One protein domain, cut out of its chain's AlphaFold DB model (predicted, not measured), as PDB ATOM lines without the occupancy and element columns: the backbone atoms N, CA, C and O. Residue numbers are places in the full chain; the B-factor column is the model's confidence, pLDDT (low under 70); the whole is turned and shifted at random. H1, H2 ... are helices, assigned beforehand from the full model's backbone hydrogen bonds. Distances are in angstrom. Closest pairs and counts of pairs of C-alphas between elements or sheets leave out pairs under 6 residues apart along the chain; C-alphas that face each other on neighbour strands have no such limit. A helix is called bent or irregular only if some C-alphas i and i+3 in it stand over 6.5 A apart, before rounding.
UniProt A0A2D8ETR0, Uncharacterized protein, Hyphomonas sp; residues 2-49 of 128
ATOM      1  N   ASN A   2     -31.688 -62.453  39.074       57.88
ATOM      2  CA  ASN A   2     -32.190 -61.068  38.909       57.88
ATOM      3  C   ASN A   2     -33.132 -60.830  37.710       57.88
ATOM      4  O   ASN A   2     -34.067 -60.048  37.832       57.88
ATOM      5  N   ASN A   3     -32.932 -61.507  36.572       64.38
ATOM      6  CA  ASN A   3     -33.744 -61.245  35.372       64.38
ATOM      7  C   ASN A   3     -35.204 -61.707  35.489       64.38
ATOM      8  O   ASN A   3     -36.074 -61.037  34.954       64.38
ATOM      9  N   GLU A   4     -35.495 -62.809  36.185       65.44
ATOM     10  CA  GLU A   4     -36.880 -63.285  36.366       65.44
ATOM     11  C   GLU A   4     -37.661 -62.439  37.378       65.44
ATOM     12  O   GLU A   4     -38.852 -62.211  37.196       65.44
ATOM     13  N   LEU A   5     -36.983 -61.915  38.404       63.88
ATOM     14  CA  LEU A   5     -37.564 -60.989  39.378       63.88
ATOM     15  C   LEU A   5     -37.973 -59.666  38.725       63.88
ATOM     16  O   LEU A   5     -39.098 -59.218  38.914       63.88
ATOM     17  N   ILE A   6     -37.096 -59.080  37.904       68.12
ATOM     18  CA  ILE A   6     -37.402 -57.847  37.162       68.12
ATOM     19  C   ILE A   6     -38.557 -58.089  36.184       68.12
ATOM     20  O   ILE A   6     -39.466 -57.270  36.094       68.12
ATOM     21  N   LYS A   7     -38.567 -59.241  35.503       70.38
ATOM     22  CA  LYS A   7     -39.632 -59.601  34.561       70.38
ATOM     23  C   LYS A   7     -40.993 -59.755  35.247       70.38
ATOM     24  O   LYS A   7     -41.967 -59.178  34.783       70.38
ATOM     25  N   ASN A   8     -41.039 -60.444  36.388       66.44
ATOM     26  CA  ASN A   8     -42.265 -60.612  37.168       66.44
ATOM     27  C   ASN A   8     -42.780 -59.284  37.748       66.44
ATOM     28  O   ASN A   8     -43.985 -59.062  37.756       66.44
ATOM     29  N   VAL A   9     -41.893 -58.380  38.179       65.56
ATOM     30  CA  VAL A   9     -42.277 -57.039  38.664       65.56
ATOM     31  C   VAL A   9     -42.803 -56.160  37.520       65.56
ATOM     32  O   VAL A   9     -43.804 -55.469  37.690       65.56
ATOM     33  N   MET A  10     -42.194 -56.233  36.330       66.56
ATOM     34  CA  MET A  10     -42.675 -55.527  35.133       66.56
ATOM     35  C   MET A  10     -44.019 -56.060  34.616       66.56
ATOM     36  O   MET A  10     -44.779 -55.307  34.008       66.56
ATOM     37  N   GLU A  11     -44.302 -57.349  34.818       74.50
ATOM     38  CA  GLU A  11     -45.550 -57.990  34.392       74.50
ATOM     39  C   GLU A  11     -46.689 -57.815  35.411       74.50
ATOM     40  O   GLU A  11     -47.844 -57.721  35.001       74.50
ATOM     41  N   GLN A  12     -46.385 -57.733  36.713       72.44
ATOM     42  CA  GLN A  12     -47.391 -57.556  37.768       72.44
ATOM     43  C   GLN A  12     -47.808 -56.101  37.989       72.44
ATOM     44  O   GLN A  12     -48.975 -55.869  38.289       72.44
ATOM     45  N   ASP A  13     -46.895 -55.136  37.832       76.25
ATOM     46  CA  ASP A  13     -47.159 -53.733  38.184       76.25
ATOM     47  C   ASP A  13     -46.572 -52.764  37.146       76.25
ATOM     48  O   ASP A  13     -45.787 -51.849  37.412       76.25
ATOM     49  N   LYS A  14     -46.931 -53.028  35.887       79.19
ATOM     50  CA  LYS A  14     -46.395 -52.346  34.705       79.19
ATOM     51  C   LYS A  14     -46.576 -50.827  34.757       79.19
ATOM     52  O   LYS A  14     -45.683 -50.109  34.319       79.19
ATOM     53  N   GLU A  15     -47.702 -50.337  35.271       80.62
ATOM     54  CA  GLU A  15     -47.962 -48.895  35.392       80.62
ATOM     55  C   GLU A  15     -47.031 -48.231  36.408       80.62
ATOM     56  O   GLU A  15     -46.428 -47.209  36.088       80.62
ATOM     57  N   ALA A  16     -46.841 -48.843  37.581       79.69
ATOM     58  CA  ALA A  16     -45.908 -48.354  38.593       79.69
ATOM     59  C   ALA A  16     -44.460 -48.362  38.077       79.69
ATOM     60  O   ALA A  16     -43.744 -47.371  38.219       79.69
ATOM     61  N   PHE A  17     -44.044 -49.439  37.400       83.56
ATOM     62  CA  PHE A  17     -42.720 -49.517  36.782       83.56
ATOM     63  C   PHE A  17     -42.520 -48.444  35.707       83.56
ATOM     64  O   PHE A  17     -41.492 -47.769  35.699       83.56
ATOM     65  N   VAL A  18     -43.484 -48.275  34.795       85.06
ATOM     66  CA  VAL A  18     -43.407 -47.251  33.744       85.06
ATOM     67  C   VAL A  18     -43.371 -45.856  34.361       85.06
ATOM     68  O   VAL A  18     -42.564 -45.044  33.923       85.06
ATOM     69  N   GLY A  19     -44.167 -45.600  35.402       85.38
ATOM     70  CA  GLY A  19     -44.147 -44.345  36.153       85.38
ATOM     71  C   GLY A  19     -42.759 -44.036  36.710       85.38
ATOM     72  O   GLY A  19     -42.161 -43.033  36.331       85.38
ATOM     73  N   SER A  20     -42.196 -44.941  37.515       85.88
ATOM     74  CA  SER A  20     -40.864 -44.753  38.108       85.88
ATOM     75  C   SER A  20     -39.739 -44.708  37.069       85.88
ATOM     76  O   SER A  20     -38.749 -44.005  37.253       85.88
ATOM     77  N   PHE A  21     -39.868 -45.447  35.964       86.00
ATOM     78  CA  PHE A  21     -38.882 -45.428  34.887       86.00
ATOM     79  C   PHE A  21     -38.897 -44.097  34.127       86.00
ATOM     80  O   PHE A  21     -37.838 -43.536  33.851       86.00
ATOM     81  N   VAL A  22     -40.088 -43.577  33.813       89.75
ATOM     82  CA  VAL A  22     -40.256 -42.265  33.174       89.75
ATOM     83  C   VAL A  22     -39.780 -41.154  34.104       89.75
ATOM     84  O   VAL A  22     -39.093 -40.243  33.646       89.75
ATOM     85  N   GLU A  23     -40.090 -41.240  35.394       92.56
ATOM     86  CA  GLU A  23     -39.663 -40.272  36.406       92.56
ATOM     87  C   GLU A  23     -38.134 -40.249  36.534       92.56
ATOM     88  O   GLU A  23     -37.520 -39.200  36.345       92.56
ATOM     89  N   GLY A  24     -37.494 -41.414  36.687       89.19
ATOM     90  CA  GLY A  24     -36.034 -41.511  36.768       89.19
ATOM     91  C   GLY A  24     -35.314 -41.079  35.484       89.19
ATOM     92  O   GLY A  24     -34.244 -40.469  35.542       89.19
ATOM     93  N   LEU A  25     -35.895 -41.344  34.307       90.69
ATOM     94  CA  LEU A  25     -35.387 -40.804  33.042       90.69
ATOM     95  C   LEU A  25     -35.535 -39.284  32.973       90.69
ATOM     96  O   LEU A  25     -34.607 -38.613  32.529       90.69
ATOM     97  N   SER A  26     -36.670 -38.745  33.414       91.81
ATOM     98  CA  SER A  26     -36.947 -37.306  33.386       91.81
ATOM     99  C   SER A  26     -36.010 -36.542  34.317       91.81
ATOM    100  O   SER A  26     -35.438 -35.532  33.916       91.81
ATOM    101  N   GLU A  27     -35.776 -37.052  35.528       94.19
ATOM    102  CA  GLU A  27     -34.798 -36.486  36.461       94.19
ATOM    103  C   GLU A  27     -33.392 -36.474  35.863       94.19
ATOM    104  O   GLU A  27     -32.700 -35.456  35.895       94.19
ATOM    105  N   LYS A  28     -32.976 -37.590  35.257       92.62
ATOM    106  CA  LYS A  28     -31.646 -37.690  34.656       92.62
ATOM    107  C   LYS A  28     -31.489 -36.777  33.445       92.62
ATOM    108  O   LYS A  28     -30.428 -36.185  33.268       92.62
ATOM    109  N   LEU A  29     -32.540 -36.631  32.640       92.69
ATOM    110  CA  LEU A  29     -32.561 -35.710  31.507       92.69
ATOM    111  C   LEU A  29     -32.473 -34.253  31.978       92.69
ATOM    112  O   LEU A  29     -31.697 -33.483  31.418       92.69
ATOM    113  N   ASN A  30     -33.200 -33.896  33.040       91.75
ATOM    114  CA  ASN A  30     -33.147 -32.561  33.635       91.75
ATOM    115  C   ASN A  30     -31.757 -32.225  34.184       91.75
ATOM    116  O   ASN A  30     -31.277 -31.118  33.961       91.75
ATOM    117  N   LEU A  31     -31.082 -33.174  34.838       93.69
ATOM    118  CA  LEU A  31     -29.708 -32.978  35.315       93.69
ATOM    119  C   LEU A  31     -28.734 -32.698  34.164       93.69
ATOM    120  O   LEU A  31     -27.947 -31.760  34.245       93.69
ATOM    121  N   VAL A  32     -28.817 -33.470  33.077       93.56
ATOM    122  CA  VAL A  32     -27.954 -33.272  31.900       93.56
ATOM    123  C   VAL A  32     -28.253 -31.943  31.205       93.56
ATOM    124  O   VAL A  32     -27.334 -31.252  30.772       93.56
ATOM    125  N   LEU A  33     -29.529 -31.566  31.093       89.75
ATOM    126  CA  LEU A  33     -29.919 -30.276  30.519       89.75
ATOM    127  C   LEU A  33     -29.408 -29.105  31.359       89.75
ATOM    128  O   LEU A  33     -28.927 -28.126  30.794       89.75
ATOM    129  N   GLU A  34     -29.476 -29.211  32.684       90.56
ATOM    130  CA  GLU A  34     -28.955 -28.194  33.596       90.56
ATOM    131  C   GLU A  34     -27.433 -28.056  33.475       90.56
ATOM    132  O   GLU A  34     -26.927 -26.944  33.334       90.56
ATOM    133  N   GLU A  35     -26.708 -29.176  33.433       92.00
ATOM    134  CA  GLU A  35     -25.258 -29.194  33.216       92.00
ATOM    135  C   GLU A  35     -24.886 -28.526  31.884       92.00
ATOM    136  O   GLU A  35     -24.019 -27.654  31.838       92.00
ATOM    137  N   LYS A  36     -25.593 -28.859  30.796       88.94
ATOM    138  CA  LYS A  36     -25.351 -28.243  29.483       88.94
ATOM    139  C   LYS A  36     -25.728 -26.771  29.438       88.94
ATOM    140  O   LYS A  36     -25.033 -25.997  28.784       88.94
ATOM    141  N   ARG A  37     -26.780 -26.360  30.147       84.38
ATOM    142  CA  ARG A  37     -27.143 -24.946  30.284       84.38
ATOM    143  C   ARG A  37     -26.024 -24.160  30.962       84.38
ATOM    144  O   ARG A  37     -25.675 -23.087  30.482       84.38
ATOM    145  N   GLN A  38     -25.458 -24.695  32.042       78.50
ATOM    146  CA  GLN A  38     -24.339 -24.071  32.749       78.50
ATOM    147  C   GLN A  38     -23.076 -24.031  31.886       78.50
ATOM    148  O   GLN A  38     -22.417 -22.997  31.836       78.50
ATOM    149  N   GLU A  39     -22.777 -25.101  31.146       81.19
ATOM    150  CA  GLU A  39     -21.644 -25.137  30.211       81.19
ATOM    151  C   GLU A  39     -21.772 -24.061  29.118       81.19
ATOM    152  O   GLU A  39     -20.812 -23.348  28.836       81.19
ATOM    153  N   ILE A  40     -22.962 -23.914  28.521       73.00
ATOM    154  CA  ILE A  40     -23.229 -22.881  27.510       73.00
ATOM    155  C   ILE A  40     -23.106 -21.488  28.127       73.00
ATOM    156  O   ILE A  40     -22.432 -20.636  27.557       73.00
ATOM    157  N   ALA A  41     -23.712 -21.256  29.294       65.38
ATOM    158  CA  ALA A  41     -23.627 -19.970  29.981       65.38
ATOM    159  C   ALA A  41     -22.171 -19.594  30.312       65.38
ATOM    160  O   ALA A  41     -21.772 -18.461  30.064       65.38
ATOM    161  N   SER A  42     -21.368 -20.551  30.791       64.44
ATOM    162  CA  SER A  42     -19.939 -20.354  31.062       64.44
ATOM    163  C   SER A  42     -19.177 -19.984  29.791       64.44
ATOM    164  O   SER A  42     -18.462 -18.991  29.781       64.44
ATOM    165  N   LYS A  43     -19.390 -20.716  28.691       64.06
ATOM    166  CA  LYS A  43     -18.740 -20.431  27.401       64.06
ATOM    167  C   LYS A  43     -19.140 -19.082  26.807       64.06
ATOM    168  O   LYS A  43     -18.324 -18.440  26.166       64.06
ATOM    169  N   MET A  44     -20.383 -18.646  27.013       54.50
ATOM    170  CA  MET A  44     -20.838 -17.320  26.574       54.50
ATOM    171  C   MET A  44     -20.247 -16.188  27.427       54.50
ATOM    172  O   MET A  44     -20.071 -15.083  26.922       54.50
ATOM    173  N   MET A  45     -19.946 -16.449  28.703       50.25
ATOM    174  CA  MET A  45     -19.284 -15.489  29.594       50.25
ATOM    175  C   MET A  45     -17.760 -15.454  29.410       50.25
ATOM    176  O   MET A  45     -17.160 -14.414  29.649       50.25
ATOM    177  N   GLU A  46     -17.134 -16.542  28.948       50.62
ATOM    178  CA  GLU A  46     -15.702 -16.585  28.597       50.62
ATOM    179  C   GLU A  46     -15.339 -15.673  27.413       50.62
ATOM    180  O   GLU A  46     -14.187 -15.283  27.284       50.62
ATOM    181  N   THR A  47     -16.308 -15.279  26.580       49.41
ATOM    182  CA  THR A  47     -16.127 -14.302  25.485       49.41
ATOM    183  C   THR A  47     -16.173 -12.834  25.923       49.41
ATOM    184  O   THR A  47     -16.291 -11.948  25.082       49.41
ATOM    185  N   VAL A  48     -16.120 -12.551  27.224       46.31
ATOM    186  CA  VAL A  48     -15.920 -11.186  27.724       46.31
ATOM    187  C   VAL A  48     -14.426 -11.016  27.980       46.31
ATOM    188  O   VAL A  48     -13.941 -11.305  29.072       46.31
ATOM    189  N   GLU A  49     -13.679 -10.620  26.950       49.19
ATOM    190  CA  GLU A  49     -12.291 -10.198  27.133       49.19
ATOM    191  C   GLU A  49     -12.261  -8.806  27.772       49.19
ATOM    192  O   GLU A  49     -12.900  -7.867  27.295       49.19
TER     193      GLU A  49
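AT A GLANCE: This is residues 2 to 49 of the 128 residues of an uncharacterized protein of Hyphomonas sp (UniProt A0A2D8ETR0). One long helix, H2, makes most of the length of the printed part, and a much shorter helix, H1, is turned off from its first end, the two making an L with a long arm and a short one. The long arm sticks out with residues 19 to 49, and the unnamed residues 46 to 49 run on past its far end as a short tail. The printed part has 48 residues with two named helices, H1 then H2 along the chain, and no named strand; the class is all helix. It is extended, with a radius of gyration of the C-alphas of 18.8 A and spans of 60 by 20 by 6 A.

IN THESE COORDINATES: H2 is residues 14 to 45, from C-alpha 14 at (-46.395, -52.346, 34.705) to C-alpha 45 at (-19.284, -15.489, 29.594), 46.0 A from first to last C-alpha. H1 is residues 2 to 12, 15.6 A long, and begins with C-alpha 2 at (-32.190, -61.068, 38.909).

HOW THE PARTS SIT: H2 and H1 are close but not clearly touching, with 2 pairs of C-alphas within 8 A. Their closest C-alphas are those of Phe 17 and Met 10, 6.2 A apart. Their lines stand about perpendicular, but only just, at 71 degrees. Their centres are 26.4 A apart. A tight link of one residue, Asp 13, joins them. In H1 and H2 every O i to N i+4 pair is within hydrogen-bond range, and neither helix is bent.

THE WHOLE: The two C-alphas farthest apart are those of Gln 12 and Glu 49, at 59.9 A. The printed part has no cut. Residues 11 to 16, of which 14 to 16 belong to H2, stand free, as do residues 19 to 49, of which 19 to 45 belong to H2. The mean pLDDT of the printed part is 76.3, and it is under 70 at residues 2 to 6, 8 to 10 and 41 to 49.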